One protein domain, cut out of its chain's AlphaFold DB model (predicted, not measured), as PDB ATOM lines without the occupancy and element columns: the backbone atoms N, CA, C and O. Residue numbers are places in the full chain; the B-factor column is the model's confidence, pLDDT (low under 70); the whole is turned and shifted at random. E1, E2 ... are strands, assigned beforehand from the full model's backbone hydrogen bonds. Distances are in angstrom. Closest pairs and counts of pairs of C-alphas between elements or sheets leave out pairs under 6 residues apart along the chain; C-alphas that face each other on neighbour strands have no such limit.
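Overview. This is residues 9 to 133 of the 679 residues of the protein "Hypothetical protein" of Trieres chinensis (UniProt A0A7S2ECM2). Two small sheets stand partly face to face in a loosely formed two-layer body, with the long strand E1 over E2, and a short hairpin of E4 and E5 sticks out from it as an arm. One sheet is built round E1, with E6, E7 and E9 as its neighbours; the other is strongly twisted, mixed, and runs E3, E2, E8, E10. The unnamed residues 9 to 23 make a loop at the edge of the body. The printed part has 125 residues with no named helix and ten named strands, E1 to E10 in order along the chain; the class is all strand, though under half of the residues, 51, are in named elements. The whole is only just loose, close to compact, with a radius of gyration of the C-alphas of 16.8 A and spans of 51 by 37 by 23 A.

Along the chain. After residues 9 to 23, E1 covers residues 24 to 32, beginning at C-alpha 24 (156.210, 19.889, 96.188) and measuring 26.4 A. E2, residues 40 to 46, is 19.6 A long, and E3, residues 51 to 56, is 16.9 A long. E4 is residues 63 to 66, E5 is 69 to 72, E6 is 83 to 86 and E7 is 89 to 91. E8, residues 95 to 101, measures 19.3 A. E9 is residues 112 to 115, and E10, residues 130 to 132, ends at C-alpha 132 (138.947, 25.176, 96.703).

Arrangement. E1 has staggered antiparallel neighbours: E7 along its residues 24 to 26, with N 25 and O 90 3.0 A apart; E9 along 27 to 30, with N 28 and O 114 at 2.7 A; and E6 along 29 to 32, with N 29 and O 86 at 2.8 A. E6 lies on one side of E1 and E9 on the other side. E6 runs on into E7 across two residues, at 23 degrees. In the second sheet, E2 and E3 form a hairpin, with N 44 and O 53 2.8 A apart. E2 and E8 are antiparallel, with N 45 and O 96 at 2.8 A. E8 and E10 are parallel at 27 degrees, with N 131 and O 95 at 2.8 A. Between the sheets, the closest C-alphas of E3 and E6 are those of Phe 55 and Tyr 86, 6.5 A apart. Residues 58 to 59 pair antiparallel with residues 84 to 85 of E6. The hairpin E4 and E5, with N 64 and O 71 at 2.8 A, is apart from the other named strands.

Size, cuts and confidence. The two C-alphas farthest apart are those of Asp 48 and Asn 67, 54.5 A. The printed part has no cut, and the link from E9 to E10, 14 residues, is long. The mean pLDDT of the printed part is 88.3; residues 14 to 16, 60 to 63 and 72 to 75 are under 70.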
ATOM      1  N   LYS A   9     167.592  27.319  93.904       82.25
ATOM      2  CA  LYS A   9     168.558  27.453  92.815       82.25
ATOM      3  C   LYS A   9     167.838  27.227  91.489       82.25
ATOM      4  O   LYS A   9     166.947  26.381  91.420       82.25
ATOM      5  N   ASP A  10     168.226  27.960  90.452       79.94
ATOM      6  CA  ASP A  10     167.773  27.669  89.092       79.94
ATOM      7  C   ASP A  10     168.222  26.258  88.701       79.94
ATOM      8  O   ASP A  10     169.377  25.877  88.925       79.94
ATOM      9  N   MET A  11     167.312  25.471  88.133       73.12
ATOM     10  CA  MET A  11     167.696  24.215  87.506       73.12
ATOM     11  C   MET A  11     168.323  24.515  86.147       73.12
ATOM     12  O   MET A  11     167.676  25.054  85.249       73.12
ATOM     13  N   GLU A  12     169.596  24.158  85.989       71.88
ATOM     14  CA  GLU A  12     170.309  24.364  84.734       71.88
ATOM     15  C   GLU A  12     169.577  23.653  83.581       71.88
ATOM     16  O   GLU A  12     169.368  22.440  83.608       71.88
ATOM     17  N   GLY A  13     169.153  24.429  82.579       74.12
ATOM     18  CA  GLY A  13     168.418  23.922  81.417       74.12
ATOM     19  C   GLY A  13     166.900  23.795  81.589       74.12
ATOM     20  O   GLY A  13     166.254  23.295  80.668       74.12
ATOM     21  N   SER A  14     166.307  24.252  82.699       68.62
ATOM     22  CA  SER A  14     164.847  24.334  82.846       68.62
ATOM     23  C   SER A  14     164.380  25.723  83.296       68.62
ATOM     24  O   SER A  14     165.161  26.549  83.762       68.62
ATOM     25  N   CYS A  15     163.084  25.998  83.138       66.25
ATOM     26  CA  CYS A  15     162.439  27.199  83.682       66.25
ATOM     27  C   CYS A  15     161.992  27.011  85.148       66.25
ATOM     28  O   CYS A  15     161.190  27.796  85.651       66.25
ATOM     29  N   SER A  16     162.460  25.953  85.814       68.12
ATOM     30  CA  SER A  16     162.037  25.559  87.158       68.12
ATOM     31  C   SER A  16     163.087  25.928  88.205       68.12
ATOM     32  O   SER A  16     164.292  25.928  87.954       68.12
ATOM     33  N   LEU A  17     162.614  26.203  89.418       72.94
ATOM     34  CA  LEU A  17     163.453  26.410  90.594       72.94
ATOM     35  C   LEU A  17     163.512  25.111  91.401       72.94
ATOM     36  O   LEU A  17     162.474  24.517  91.683       72.94
ATOM     37  N   TYR A  18     164.709  24.696  91.810       77.44
ATOM     38  CA  TYR A  18     164.902  23.609  92.766       77.44
ATOM     39  C   TYR A  18     165.182  24.181  94.153       77.44
ATOM     40  O   TYR A  18     166.124  24.955  94.344       77.44
ATOM     41  N   CYS A  19     164.379  23.788  95.133       83.06
ATOM     42  CA  CYS A  19     164.477  24.284  96.499       83.06
ATOM     43  C   CYS A  19     164.782  23.091  97.407       83.06
ATOM     44  O   CYS A  19     163.963  22.190  97.580       83.06
ATOM     45  N   GLU A  20     166.008  23.049  97.928       82.75
ATOM     46  CA  GLU A  20     166.506  21.904  98.688       82.75
ATOM     47  C   GLU A  20     165.689  21.709  99.975       82.75
ATOM     48  O   GLU A  20     165.459  22.658 100.727       82.75
ATOM     49  N   GLY A  21     165.237  20.473 100.210       83.06
ATOM     50  CA  GLY A  21     164.442  20.112 101.386       83.06
ATOM     51  C   GLY A  21     162.968  20.528 101.336       83.06
ATOM     52  O   GLY A  21     162.294  20.425 102.357       83.06
ATOM     53  N   VAL A  22     162.456  20.985 100.188       87.25
ATOM     54  CA  VAL A  22     161.037  21.322 100.019       87.25
ATOM     55  C   VAL A  22     160.337  20.233  99.214       87.25
ATOM     56  O   VAL A  22     160.772  19.884  98.119       87.25
ATOM     57  N   CYS A  23     159.248  19.702  99.765       90.00
ATOM     58  CA  CYS A  23     158.417  18.724  99.084       90.00
ATOM     59  C   CYS A  23     157.270  19.428  98.360       90.00
ATOM     60  O   CYS A  23     156.470  20.111  99.001       90.00
ATOM     61  N   TYR A  24     157.225  19.282  97.039       90.94
ATOM     62  CA  TYR A  24     156.210  19.889  96.188       90.94
ATOM     63  C   TYR A  24     155.216  18.840  95.724       90.94
ATOM     64  O   TYR A  24     155.620  17.744  95.344       90.94
ATOM     65  N   GLN A  25     153.941  19.207  95.716       94.31
ATOM     66  CA  GLN A  25     152.883  18.404  95.128       94.31
ATOM     67  C   GLN A  25     152.081  19.267  94.155       94.31
ATOM     68  O   GLN A  25     151.827  20.450  94.411       94.31
ATOM     69  N   THR A  26     151.716  18.670  93.025       94.88
ATOM     70  CA  THR A  26     150.943  19.330  91.973       94.88
ATOM     71  C   THR A  26     149.469  18.966  92.112       94.88
ATOM     72  O   THR A  26     149.112  17.794  92.260       94.88
ATOM     73  N   VAL A  27     148.604  19.970  91.993       96.31
ATOM     74  CA  VAL A  27     147.171  19.776  91.754       96.31
ATOM     75  C   VAL A  27     146.821  20.401  90.410       96.31
ATOM     76  O   VAL A  27     147.228  21.516  90.110       96.31
ATOM     77  N   ASN A  28     146.104  19.662  89.576       96.00
ATOM     78  CA  ASN A  28     145.682  20.056  88.244       96.00
ATOM     79  C   ASN A  28     144.185  20.366  88.255       96.00
ATOM     80  O   ASN A  28     143.385  19.561  88.720       96.00
ATOM     81  N   PHE A  29     143.794  21.497  87.680       96.25
ATOM     82  CA  PHE A  29     142.400  21.848  87.438       96.25
ATOM     83  C   PHE A  29     142.152  21.899  85.940       96.25
ATOM     84  O   PHE A  29     142.818  22.657  85.236       96.25
ATOM     85  N   ALA A  30     141.197  21.114  85.452       94.44
ATOM     86  CA  ALA A  30     140.810  21.092  84.050       94.44
ATOM     87  C   ALA A  30     139.431  21.735  83.866       94.44
ATOM     88  O   ALA A  30     138.444  21.287  84.446       94.44
ATOM     89  N   VAL A  31     139.359  22.756  83.016       94.94
ATOM     90  CA  VAL A  31     138.153  23.563  82.766       94.94
ATOM     91  C   VAL A  31     137.848  23.623  81.258       94.94
ATOM     92  O   VAL A  31     138.705  23.244  80.442       94.94
ATOM     93  N   PRO A  32     136.651  24.070  80.829       91.88
ATOM     94  CA  PRO A  32     136.354  24.273  79.414       91.88
ATOM     95  C   PRO A  32     137.348  25.231  78.743       91.88
ATOM     96  O   PRO A  32     137.692  26.269  79.300       91.88
ATOM     97  N   ASN A  33     137.778  24.931  77.514       85.94
ATOM     98  CA  ASN A  33     138.629  25.841  76.748       85.94
ATOM     99  C   ASN A  33     137.807  26.879  75.961       85.94
ATOM    100  O   ASN A  33     137.682  26.786  74.739       85.94
ATOM    101  N   ALA A  34     137.226  27.859  76.654       84.56
ATOM    102  CA  ALA A  34     136.656  29.041  76.011       84.56
ATOM    103  C   ALA A  34     137.717  30.148  75.909       84.56
ATOM    104  O   ALA A  34     138.409  30.412  76.886       84.56
ATOM    105  N   PHE A  35     137.823  30.831  74.763       79.94
ATOM    106  CA  PHE A  35     138.737  31.978  74.600       79.94
ATOM    107  C   PHE A  35     138.428  33.125  75.568       79.94
ATOM    108  O   PHE A  35     139.317  33.851  75.987       79.94
ATOM    109  N   ALA A  36     137.176  33.247  76.012       81.94
ATOM    110  CA  ALA A  36     136.807  34.182  77.072       81.94
ATOM    111  C   ALA A  36     137.510  33.910  78.418       81.94
ATOM    112  O   ALA A  36     137.462  34.751  79.306       81.94
ATOM    113  N   TYR A  37     138.154  32.751  78.574       87.25
ATOM    114  CA  TYR A  37     138.966  32.401  79.737       87.25
ATOM    115  C   TYR A  37     140.464  32.641  79.521       87.25
ATOM    116  O   TYR A  37     141.267  32.181  80.332       87.25
ATOM    117  N   ASP A  38     140.864  33.351  78.461       86.81
ATOM    118  CA  ASP A  38     142.268  33.719  78.244       86.81
ATOM    119  C   ASP A  38     142.828  34.566  79.399       86.81
ATOM    120  O   ASP A  38     143.958  34.332  79.822       86.81
ATOM    121  N   ASP A  39     142.003  35.440  79.985       91.25
ATOM    122  CA  ASP A  39     142.361  36.272  81.143       91.25
ATOM    123  C   ASP A  39     142.012  35.621  82.500       91.25
ATOM    124  O   ASP A  39     142.149  36.248  83.554       91.25
ATOM    125  N   MET A  40     141.524  34.373  82.505       96.00
ATOM    126  CA  MET A  40     141.192  33.670  83.744       96.00
ATOM    127  C   MET A  40     142.453  33.088  84.382       96.00
ATOM    128  O   MET A  40     143.191  32.318  83.757       96.00
ATOM    129  N   ILE A  41     142.652  33.391  85.661       97.31
ATOM    130  CA  ILE A  41     143.759  32.896  86.483       97.31
ATOM    131  C   ILE A  41     143.230  32.051  87.642       97.31
ATOM    132  O   ILE A  41     142.097  32.226  88.091       97.31
ATOM    133  N   LEU A  42     144.067  31.159  88.160       98.12
ATOM    134  CA  LEU A  42     143.858  30.535  89.460       98.12
ATOM    135  C   LEU A  42     144.696  31.289  90.495       98.12
ATOM    136  O   LEU A  42     145.925  31.227  90.460       98.12
ATOM    137  N   GLU A  43     144.045  32.007  91.402       98.06
ATOM    138  CA  GLU A  43     144.714  32.594  92.559       98.06
ATOM    139  C   GLU A  43     144.828  31.539  93.659       98.06
ATOM    140  O   GLU A  43     143.850  30.884  94.019       98.06
ATOM    141  N   VAL A  44     146.031  31.388  94.200       98.00
ATOM    142  CA  VAL A  44     146.327  30.510  95.327       98.00
ATOM    143  C   VAL A  44     146.844  31.371  96.468       98.00
ATOM    144  O   VAL A  44     147.789  32.137  96.289       98.00
ATOM    145  N   THR A  45     146.247  31.233  97.646       97.81
ATOM    146  CA  THR A  45     146.627  31.936  98.872       97.81
ATOM    147  C   THR A  45     147.117  30.926  99.896       97.81
ATOM    148  O   THR A  45     146.382  30.020 100.271       97.81
ATOM    149  N   ASN A  46     148.352  31.069 100.368       97.38
ATOM    150  CA  ASN A  46     148.855  30.292 101.495       97.38
ATOM    151  C   ASN A  46     148.311  30.911 102.792       97.38
ATOM    152  O   ASN A  46     148.705  32.020 103.162       97.38
ATOM    153  N   THR A  47     147.411  30.216 103.481       97.25
ATOM    154  CA  THR A  47     146.704  30.747 104.658       97.25
ATOM    155  C   THR A  47     147.576  30.800 105.912       97.25
ATOM    156  O   THR A  47     147.275  31.564 106.827       97.25
ATOM    157  N   ASP A  48     148.701  30.078 105.934       94.38
ATOM    158  CA  ASP A  48     149.675  30.147 107.030       94.38
ATOM    159  C   ASP A  48     150.483  31.455 107.006       94.38
ATOM    160  O   ASP A  48     150.862  31.987 108.049       94.38
ATOM    161  N   THR A  49     150.772  31.971 105.807       94.44
ATOM    162  CA  THR A  49     151.683  33.113 105.596       94.44
ATOM    163  C   THR A  49     151.000  34.364 105.050       94.44
ATOM    164  O   THR A  49     151.574  35.451 105.121       94.44
ATOM    165  N   GLY A  50     149.800  34.230 104.480       94.62
ATOM    166  CA  GLY A  50     149.125  35.278 103.713       94.62
ATOM    167  C   GLY A  50     149.750  35.540 102.336       94.62
ATOM    168  O   GLY A  50     149.405  36.529 101.691       94.62
ATOM    169  N   GLY A  51     150.690  34.699 101.888       94.25
ATOM    170  CA  GLY A  51     151.260  34.792 100.545       94.25
ATOM    171  C   GLY A  51     150.206  34.491  99.482       94.25
ATOM    172  O   GLY A  51     149.382  33.602  99.670       94.25
ATOM    173  N   VAL A  52     150.260  35.191  98.351       95.50
ATOM    174  CA  VAL A  52     149.353  34.995  97.211       95.50
ATOM    175  C   VAL A  52     150.189  34.783  95.957       95.50
ATOM    176  O   VAL A  52     151.178  35.495  95.778       95.50
ATOM    177  N   ALA A  53     149.803  33.834  95.107       95.38
ATOM    178  CA  ALA A  53     150.360  33.658  93.771       95.38
ATOM    179  C   ALA A  53     149.252  33.373  92.755       95.38
ATOM    180  O   ALA A  53     148.223  32.784  93.080       95.38
ATOM    181  N   GLU A  54     149.497  33.756  91.509       95.56
ATOM    182  CA  GLU A  54     148.559  33.596  90.405       95.56
ATOM    183  C   GLU A  54     149.124  32.601  89.392       95.56
ATOM    184  O   GLU A  54     150.289  32.689  88.991       95.56
ATOM    185  N   PHE A  55     148.294  31.651  88.973       95.50
ATOM    186  CA  PHE A  55     148.644  30.631  87.994       95.50
ATOM    187  C   PHE A  55     147.809  30.858  86.730       95.50
ATOM    188  O   PHE A  55     146.584  30.708  86.781       95.50
ATOM    189  N   PRO A  56     148.426  31.239  85.597       94.69
ATOM    190  CA  PRO A  56     147.709  31.368  84.339       94.69
ATOM    191  C   PRO A  56     147.334  29.988  83.794       94.69
ATOM    192  O   PRO A  56     148.046  29.001  83.999       94.69
ATOM    193  N   GLY A  57     146.216  29.935  83.076       92.56
ATOM    194  CA  GLY A  57     145.792  28.717  82.401       92.56
ATOM    195  C   GLY A  57     146.635  28.455  81.161       92.56
ATOM    196  O   GLY A  57     147.006  29.382  80.441       92.56
ATOM    197  N   TYR A  58     146.891  27.186  80.871       89.31
ATOM    198  CA  TYR A  58     147.508  26.753  79.622       89.31
ATOM    199  C   TYR A  58     146.621  25.719  78.931       89.31
ATOM    200  O   TYR A  58     145.756  25.101  79.548       89.31
ATOM    201  N   PHE A  59     146.808  25.527  77.631       81.38
ATOM    202  CA  PHE A  59     146.132  24.470  76.889       81.38
ATOM    203  C   PHE A  59     147.126  23.774  75.969       81.38
ATOM    204  O   PHE A  59     148.053  24.391  75.440       81.38
ATOM    205  N   GLU A  60     146.929  22.477  75.767       68.88
ATOM    206  CA  GLU A  60     147.732  21.717  74.821       68.88
ATOM    207  C   GLU A  60     147.258  22.045  73.399       68.88
ATOM    208  O   GLU A  60     146.190  21.622  72.949       68.88
ATOM    209  N   SER A  61     148.034  22.863  72.688       65.81
ATOM    210  CA  SER A  61     147.775  23.144  71.277       65.81
ATOM    211  C   SER A  61     148.090  21.895  70.461       65.81
ATOM    212  O   SER A  61     149.259  21.545  70.277       65.81
ATOM    213  N   LYS A  62     147.069  21.220  69.927       66.38
ATOM    214  CA  LYS A  62     147.305  20.181  68.923       66.38
ATOM    215  C   LYS A  62     147.776  20.839  67.635       66.38
ATOM    216  O   LYS A  62     147.046  21.578  66.976       66.38
ATOM    217  N   THR A  63     149.017  20.550  67.274       68.88
ATOM    218  CA  THR A  63     149.558  20.912  65.972       68.88
ATOM    219  C   THR A  63     149.407  19.735  65.018       68.88
ATOM    220  O   THR A  63     149.673  18.584  65.365       68.88
ATOM    221  N   THR A  64     148.940  20.015  63.808       70.31
ATOM    222  CA  THR A  64     148.875  19.035  62.722       70.31
ATOM    223  C   THR A  64     149.865  19.435  61.643       70.31
ATOM    224  O   THR A  64     150.057  20.617  61.371       70.31
ATOM    225  N   ILE A  65     150.516  18.455  61.020       73.69
ATOM    226  CA  ILE A  65     151.396  18.720  59.882       73.69
ATOM    227  C   ILE A  65     150.539  18.668  58.616       73.69
ATOM    228  O   ILE A  65     150.094  17.593  58.210       73.69
ATOM    229  N   LYS A  66     150.308  19.819  57.983       74.69
ATOM    230  CA  LYS A  66     149.665  19.913  56.664       74.69
ATOM    231  C   LYS A  66     150.679  20.463  55.673       74.69
ATOM    232  O   LYS A  66     151.194  21.552  55.864       74.69
ATOM    233  N   ASN A  67     150.961  19.713  54.605       81.12
ATOM    234  CA  ASN A  67     151.921  20.099  53.560       81.12
ATOM    235  C   ASN A  67     153.324  20.470  54.092       81.12
ATOM    236  O   ASN A  67     153.939  21.400  53.587       81.12
ATOM    237  N   ASN A  68     153.836  19.733  55.085       82.56
ATOM    238  CA  ASN A  68     155.084  20.011  55.821       82.56
ATOM    239  C   ASN A  68     155.083  21.266  56.712       82.56
ATOM    240  O   ASN A  68     156.090  21.509  57.374       82.56
ATOM    241  N   ASP A  69     153.973  21.995  56.812       75.94
ATOM    242  CA  ASP A  69     153.826  23.090  57.767       75.94
ATOM    243  C   ASP A  69     153.141  22.599  59.045       75.94
ATOM    244  O   ASP A  69     152.172  21.834  59.004       75.94
ATOM    245  N   ILE A  70     153.649  23.051  60.191       73.75
ATOM    246  CA  ILE A  70     153.014  22.862  61.496       73.75
ATOM    247  C   ILE A  70     151.865  23.866  61.576       73.75
ATOM    248  O   ILE A  70     152.085  25.064  61.758       73.75
ATOM    249  N   VAL A  71     150.639  23.380  61.411       74.69
ATOM    250  CA  VAL A  71     149.426  24.191  61.486       74.69
ATOM    251  C   VAL A  71     148.713  23.864  62.790       74.69
ATOM    252  O   VAL A  71     148.383  22.709  63.066       74.69
ATOM    253  N   GLU A  72     148.474  24.888  63.603       69.06
ATOM    254  CA  GLU A  72     147.602  24.780  64.768       69.06
ATOM    255  C   GLU A  72     146.196  24.374  64.306       69.06
ATOM    256  O   GLU A  72     145.617  25.021  63.424       69.06
ATOM    257  N   ASP A  73     145.654  23.287  64.855       66.00
ATOM    258  CA  ASP A  73     144.322  22.828  64.473       66.00
ATOM    259  C   ASP A  73     143.250  23.708  65.126       66.00
ATOM    260  O   ASP A  73     142.723  23.429  66.201       66.00
ATOM    261  N   LYS A  74     142.941  24.820  64.456       61.06
ATOM    262  CA  LYS A  74     141.936  25.784  64.914       61.06
ATOM    263  C   LYS A  74     140.516  25.204  64.941       61.06
ATOM    264  O   LYS A  74     139.668  25.782  65.615       61.06
ATOM    265  N   TYR A  75     140.260  24.089  64.250       57.97
ATOM    266  CA  TYR A  75     138.935  23.459  64.163       57.97
ATOM    267  C   TYR A  75     138.722  22.346  65.193       57.97
ATOM    268  O   TYR A  75     137.576  22.044  65.529       57.97
ATOM    269  N   GLU A  76     139.800  21.753  65.710       70.75
ATOM    270  CA  GLU A  76     139.739  20.737  66.757       70.75
ATOM    271  C   GLU A  76     139.412  21.414  68.096       70.75
ATOM    272  O   GLU A  76     140.294  21.865  68.827       70.75
ATOM    273  N   ASN A  77     138.122  21.520  68.419       77.94
ATOM    274  CA  ASN A  77     137.617  21.863  69.754       77.94
ATOM    275  C   ASN A  77     136.875  20.664  70.354       77.94
ATOM    276  O   ASN A  77     135.713  20.741  70.765       77.94
ATOM    277  N   PHE A  78     137.537  19.509  70.302       84.06
ATOM    278  CA  PHE A  78     136.968  18.250  70.740       84.06
ATOM    279  C   PHE A  78     136.871  18.226  72.263       84.06
ATOM    280  O   PHE A  78     137.870  18.436  72.957       84.06
ATOM    281  N   VAL A  79     135.685  17.899  72.780       84.69
ATOM    282  CA  VAL A  79     135.332  17.975  74.215       84.69
ATOM    283  C   VAL A  79     136.297  17.230  75.159       84.69
ATOM    284  O   VAL A  79     136.382  17.541  76.346       84.69
ATOM    285  N   TYR A  80     137.046  16.248  74.652       76.75
ATOM    286  CA  TYR A  80     138.031  15.491  75.434       76.75
ATOM    287  C   TYR A  80     139.468  15.982  75.289       76.75
ATOM    288  O   TYR A  80     140.285  15.692  76.154       76.75
ATOM    289  N   ALA A  81     139.797  16.644  74.182       72.50
ATOM    290  CA  ALA A  81     141.174  17.008  73.872       72.50
ATOM    291  C   ALA A  81     141.496  18.447  74.269       72.50
ATOM    292  O   ALA A  81     142.632  18.732  74.628       72.50
ATOM    293  N   ARG A  82     140.517  19.356  74.201       77.19
ATOM    294  CA  ARG A  82     140.764  20.789  74.369       77.19
ATOM    295  C   ARG A  82     140.198  21.303  75.690       77.19
ATOM    296  O   ARG A  82     139.110  21.872  75.757       77.19
ATOM    297  N   ARG A  83     140.958  21.073  76.758       88.00
ATOM    298  CA  ARG A  83     140.726  21.635  78.095       88.00
ATOM    299  C   ARG A  83     141.757  22.720  78.370       88.00
ATOM    300  O   ARG A  83     142.855  22.683  77.814       88.00
ATOM    301  N   ARG A  84     141.400  23.673  79.227       91.31
ATOM    302  CA  ARG A  84     142.371  24.586  79.827       91.31
ATOM    303  C   ARG A  84     142.765  24.025  81.185       91.31
ATOM    304  O   ARG A  84     141.894  23.628  81.957       91.31
ATOM    305  N   PHE A  85     144.060  23.956  81.434       93.44
ATOM    306  CA  PHE A  85     144.641  23.393  82.639       93.44
ATOM    307  C   PHE A  85     145.283  24.484  83.486       93.44
ATOM    308  O   PHE A  85     145.894  25.416  82.963       93.44
ATOM    309  N   TYR A  86     145.151  24.339  84.796       95.88
ATOM    310  CA  TYR A  86     145.830  25.144  85.801       95.88
ATOM    311  C   TYR A  86     146.527  24.180  86.750       95.88
ATOM    312  O   TYR A  86     145.862  23.355  87.369       95.88
ATOM    313  N   SER A  87     147.852  24.263  86.839       95.56
ATOM    314  CA  SER A  87     148.666  23.248  87.520       95.56
ATOM    315  C   SER A  87     149.589  23.884  88.556       95.56
ATOM    316  O   SER A  87     150.800  23.959  88.332       95.56
ATOM    317  N   PRO A  88     149.058  24.435  89.663       95.69
ATOM    318  CA  PRO A  88     149.904  24.927  90.734       95.69
ATOM    319  C   PRO A  88     150.749  23.801  91.342       95.69
ATOM    320  O   PRO A  88     150.245  22.743  91.717       95.69
ATOM    321  N   ILE A  89     152.049  24.070  91.463       93.38
ATOM    322  CA  ILE A  89     153.034  23.215  92.132       93.38
ATOM    323  C   ILE A  89     153.349  23.874  93.472       93.38
ATOM    324  O   ILE A  89     153.977  24.938  93.514       93.38
ATOM    325  N   LEU A  90     152.880  23.278  94.565       93.75
ATOM    326  CA  LEU A  90     152.838  23.938  95.869       93.75
ATOM    327  C   LEU A  90     153.686  23.185  96.905       93.75
ATOM    328  O   LEU A  90     153.655  21.952  96.937       93.75
ATOM    329  N   PRO A  91     154.462  23.898  97.744       93.88
ATOM    330  CA  PRO A  91     155.166  23.291  98.868       93.88
ATOM    331  C   PRO A  91     154.203  22.997 100.024       93.88
ATOM    332  O   PRO A  91     153.070  23.475 100.015       93.88
ATOM    333  N   VAL A  92     154.654  22.279 101.059       93.94
ATOM    334  CA  VAL A  92     153.839  22.050 102.269       93.94
ATOM    335  C   VAL A  92     153.290  23.363 102.856       93.94
ATOM    336  O   VAL A  92     154.004  24.363 102.944       93.94
ATOM    337  N   GLY A  93     152.020  23.352 103.255       94.56
ATOM    338  CA  GLY A  93     151.307  24.486 103.841       94.56
ATOM    339  C   GLY A  93     149.800  24.325 103.668       94.56
ATOM    340  O   GLY A  93     149.360  23.367 103.038       94.56
ATOM    341  N   ASN A  94     149.028  25.261 104.208       97.44
ATOM    342  CA  ASN A  94     147.587  25.339 103.997       97.44
ATOM    343  C   ASN A  94     147.266  26.352 102.892       97.44
ATOM    344  O   ASN A  94     147.796  27.466 102.895       97.44
ATOM    345  N   TYR A  95     146.404  25.977 101.946       98.00
ATOM    346  CA  TYR A  95     146.109  26.788 100.766       98.00
ATOM    347  C   TYR A  95     144.616  26.967 100.525       98.00
ATOM    348  O   TYR A  95     143.841  26.018 100.592       98.00
ATOM    349  N   GLU A  96     144.235  28.181 100.152       98.25
ATOM    350  CA  GLU A  96     142.953  28.498  99.534       98.25
ATOM    351  C   GLU A  96     143.165  28.782  98.051       98.25
ATOM    352  O   GLU A  96     144.114  29.466  97.670       98.25
ATOM    353  N   MET A  97     142.298  28.247  97.202       98.38
ATOM    354  CA  MET A  97     142.415  28.359  95.750       98.38
ATOM    355  C   MET A  97     141.100  28.864  95.167       98.38
ATOM    356  O   MET A  97     140.040  28.340  95.501       98.38
ATOM    357  N   VAL A  98     141.153  29.870  94.297       98.19
ATOM    358  CA  VAL A  98     139.965  30.477  93.686       98.19
ATOM    359  C   VAL A  98     140.265  30.901  92.254       98.19
ATOM    360  O   VAL A  98     141.285  31.530  91.973       98.19
ATOM    361  N   PHE A  99     139.373  30.571  91.325       98.19
ATOM    362  CA  PHE A  99     139.455  31.132  89.982       98.19
ATOM    363  C   PHE A  99     139.071  32.608  90.015       98.19
ATOM    364  O   PHE A  99     138.081  32.987  90.642       98.19
ATOM    365  N   LYS A 100     139.845  33.447  89.328       97.56
ATOM    366  CA  LYS A 100     139.544  34.865  89.148       97.56
ATOM    367  C   LYS A 100     139.548  35.242  87.680       97.56
ATOM    368  O   LYS A 100     140.368  34.767  86.900       97.56
ATOM    369  N   MET A 101     138.655  36.155  87.331       95.44
ATOM    370  CA  MET A 101     138.621  36.811  86.031       95.44
ATOM    371  C   MET A 101     138.424  38.303  86.272       95.44
ATOM    372  O   MET A 101     137.544  38.703  87.037       95.44
ATOM    373  N   ASN A 102     139.290  39.132  85.686       94.62
ATOM    374  CA  ASN A 102     139.321  40.578  85.944       94.62
ATOM    375  C   ASN A 102     139.384  40.921  87.451       94.62
ATOM    376  O   ASN A 102     138.709  41.831  87.932       94.62
ATOM    377  N   GLY A 103     140.163  40.143  88.213       94.31
ATOM    378  CA  GLY A 103     140.374  40.322  89.657       94.31
ATOM    379  C   GLY A 103     139.214  39.893  90.566       94.31
ATOM    380  O   GLY A 103     139.376  39.916  91.785       94.31
ATOM    381  N   SER A 104     138.074  39.474  90.013       95.88
ATOM    382  CA  SER A 104     136.918  39.003  90.788       95.88
ATOM    383  C   SER A 104     136.819  37.478  90.772       95.88
ATOM    384  O   SER A 104     137.157  36.887  89.744       95.88
ATOM    385  N   PRO A 105     136.356  36.827  91.861       96.75
ATOM    386  CA  PRO A 105     136.071  35.397  91.851       96.75
ATOM    387  C   PRO A 105     135.163  35.026  90.681       96.75
ATOM    388  O   PRO A 105     134.154  35.686  90.432       96.75
ATOM    389  N   HIS A 106     135.532  33.977  89.963       95.94
ATOM    390  CA  HIS A 106     134.815  33.493  88.796       95.94
ATOM    391  C   HIS A 106     134.713  31.976  88.845       95.94
ATOM    392  O   HIS A 106     135.603  31.310  89.363       95.94
ATOM    393  N   TRP A 107     133.648  31.425  88.277       96.00
ATOM    394  CA  TRP A 107     133.535  29.994  88.051       96.00
ATOM    395  C   TRP A 107     133.446  29.722  86.548       96.00
ATOM    396  O   TRP A 107     132.552  30.260  85.882       96.00
ATOM    397  N   PRO A 108     134.351  28.906  85.985       95.69
ATOM    398  CA  PRO A 108     134.146  28.374  84.644       95.69
ATOM    399  C   PRO A 108     132.972  27.386  84.659       95.69
ATOM    400  O   PRO A 108     132.637  26.879  85.716       95.69
ATOM    401  N   GLN A 109     132.356  27.036  83.522       95.25
ATOM    402  CA  GLN A 109     131.144  26.186  83.569       95.25
ATOM    403  C   GLN A 109     131.342  24.841  84.300       95.25
ATOM    404  O   GLN A 109     130.399  24.285  84.852       95.25
ATOM    405  N   MET A 110     132.569  24.320  84.332       95.81
ATOM    406  CA  MET A 110     132.924  23.161  85.141       95.81
ATOM    407  C   MET A 110     134.397  23.183  85.553       95.81
ATOM    408  O   MET A 110     135.214  23.855  84.915       95.81
ATOM    409  N   VAL A 111     134.727  22.413  86.591       96.50
ATOM    410  CA  VAL A 111     136.092  22.220  87.089       96.50
ATOM    411  C   VAL A 111     136.285  20.748  87.449       96.50
ATOM    412  O   VAL A 111     135.564  20.209  88.279       96.50
ATOM    413  N   GLU A 112     137.290  20.108  86.856       95.62
ATOM    414  CA  GLU A 112     137.791  18.795  87.282       95.62
ATOM    415  C   GLU A 112     139.109  18.991  88.048       95.62
ATOM    416  O   GLU A 112     140.078  19.470  87.464       95.62
ATOM    417  N   GLN A 113     139.151  18.631  89.336       96.12
ATOM    418  CA  GLN A 113     140.357  18.693  90.175       96.12
ATOM    419  C   GLN A 113     141.045  17.321  90.235       96.12
ATOM    420  O   GLN A 113     140.418  16.323  90.587       96.12
ATOM    421  N   ILE A 114     142.338  17.276  89.903       95.69
ATOM    422  CA  ILE A 114     143.139  16.052  89.787       95.69
ATOM    423  C   ILE A 114     144.537  16.277  90.383       95.69
ATOM    424  O   ILE A 114     145.323  17.073  89.889       95.69
ATOM    425  N   TRP A 115     144.886  15.537  91.417       96.12
ATOM    426  CA  TRP A 115     146.202  15.434  92.025       96.12
ATOM    427  C   TRP A 115     147.141  14.541  91.221       96.12
ATOM    428  O   TRP A 115     146.753  13.472  90.739       96.12
ATOM    429  N   GLU A 116     148.397  14.964  91.117       94.69
ATOM    430  CA  GLU A 116     149.471  14.080  90.663       94.69
ATOM    431  C   GLU A 116     149.800  13.026  91.724       94.69
ATOM    432  O   GLU A 116     149.341  13.097  92.869       94.69
ATOM    433  N   ASP A 117     150.594  12.025  91.344       92.44
ATOM    434  CA  ASP A 117     151.098  11.054  92.309       92.44
ATOM    435  C   ASP A 117     151.870  11.777  93.421       92.44
ATOM    436  O   ASP A 117     152.669  12.671  93.128       92.44
ATOM    437  N   PRO A 118     151.640  11.418  94.698       92.00
ATOM    438  CA  PRO A 118     152.315  12.076  95.801       92.00
ATOM    439  C   PRO A 118     153.833  11.900  95.662       92.00
ATOM    440  O   PRO A 118     154.298  10.802  95.331       92.00
ATOM    441  N   PRO A 119     154.627  12.943  95.944       92.00
ATOM    442  CA  PRO A 119     156.075  12.845  95.884       92.00
ATOM    443  C   PRO A 119     156.595  11.861  96.942       92.00
ATOM    444  O   PRO A 119     155.970  11.637  97.979       92.00
ATOM    445  N   GLU A 120     157.798  11.320  96.733       92.62
ATOM    446  CA  GLU A 120     158.438  10.405  97.697       92.62
ATOM    447  C   GLU A 120     158.793  11.081  99.038       92.62
ATOM    448  O   GLU A 120     159.038  10.409 100.042       92.62
ATOM    449  N   CYS A 121     158.841  12.414  99.066       90.88
ATOM    450  CA  CYS A 121     159.136  13.195 100.260       90.88
ATOM    451  C   CYS A 121     157.886  13.478 101.114       90.88
ATOM    452  O   CYS A 121     156.739  13.405 100.676       90.88
ATOM    453  N   SER A 122     158.120  13.829 102.378       92.50
ATOM    454  CA  SER A 122     157.075  14.163 103.348       92.50
ATOM    455  C   SER A 122     157.574  15.256 104.301       92.50
ATOM    456  O   SER A 122     158.770  15.262 104.620       92.50
ATOM    457  N   PRO A 123     156.697  16.157 104.784       93.50
ATOM    458  CA  PRO A 123     155.275  16.301 104.431       93.50
ATOM    459  C   PRO A 123     155.057  16.988 103.071       93.50
ATOM    460  O   PRO A 123     155.896  17.773 102.639       93.50
ATOM    461  N   HIS A 124     153.927  16.709 102.419       93.81
ATOM    462  CA  HIS A 124     153.453  17.372 101.195       93.81
ATOM    463  C   HIS A 124     151.986  17.791 101.365       93.81
ATOM    464  O   HIS A 124     151.345  17.373 102.328       93.81
ATOM    465  N   ILE A 125     151.479  18.638 100.466       95.62
ATOM    466  CA  ILE A 125     150.063  19.022 100.476       95.62
ATOM    467  C   ILE A 125     149.168  17.904  99.943       95.62
ATOM    468  O   ILE A 125     149.589  17.089  99.126       95.62
ATOM    469  N   ASP A 126     147.921  17.908 100.376       94.81
ATOM    470  CA  ASP A 126     146.862  16.984  99.990       94.81
ATOM    471  C   ASP A 126     145.494  17.679 100.119       94.81
ATOM    472  O   ASP A 126     145.408  18.867 100.435       94.81
ATOM    473  N   GLU A 127     144.406  16.940  99.916       94.44
ATOM    474  CA  GLU A 127     143.040  17.465 100.050       94.44
ATOM    475  C   GLU A 127     142.732  18.083 101.418       94.44
ATOM    476  O   GLU A 127     141.858  18.937 101.516       94.44
ATOM    477  N   THR A 128     143.418  17.660 102.482       96.25
ATOM    478  CA  THR A 128     143.154  18.153 103.843       96.25
ATOM    479  C   THR A 128     143.808  19.504 104.116       96.25
ATOM    480  O   THR A 128     143.417  20.203 105.050       96.25
ATOM    481  N   THR A 129     144.783  19.878 103.289       96.62
ATOM    482  CA  THR A 129     145.558  21.124 103.392       96.62
ATOM    483  C   THR A 129     145.211  22.118 102.284       96.62
ATOM    484  O   THR A 129     145.775  23.210 102.226       96.62
ATOM    485  N   THR A 130     144.253  21.786 101.418       96.88
ATOM    486  CA  THR A 130     143.783  22.670 100.350       96.88
ATOM    487  C   THR A 130     142.275  22.848 100.395       96.88
ATOM    488  O   THR A 130     141.535  21.871 100.415       96.88
ATOM    489  N   THR A 131     141.819  24.092 100.300       97.38
ATOM    490  CA  THR A 131     140.406  24.439 100.148       97.38
ATOM    491  C   THR A 131     140.202  25.119  98.803       97.38
ATOM    492  O   THR A 131     140.809  26.151  98.519       97.38
ATOM    493  N   PHE A 132     139.326  24.564  97.970       97.00
ATOM    494  CA  PHE A 132     138.947  25.176  96.703       97.00
ATOM    495  C   PHE A 132     137.646  25.971  96.865       97.00
ATOM    496  O   PHE A 132     136.601  25.424  97.219       97.00
ATOM    497  N   ILE A 133     137.712  27.281  96.638       97.56
ATOM    498  CA  ILE A 133     136.591  28.199  96.827       97.56
ATOM    499  C   ILE A 133     135.746  28.210  95.554       97.56
ATOM    500  O   ILE A 133     136.137  28.764  94.528       97.56
TER     501      ILE A 133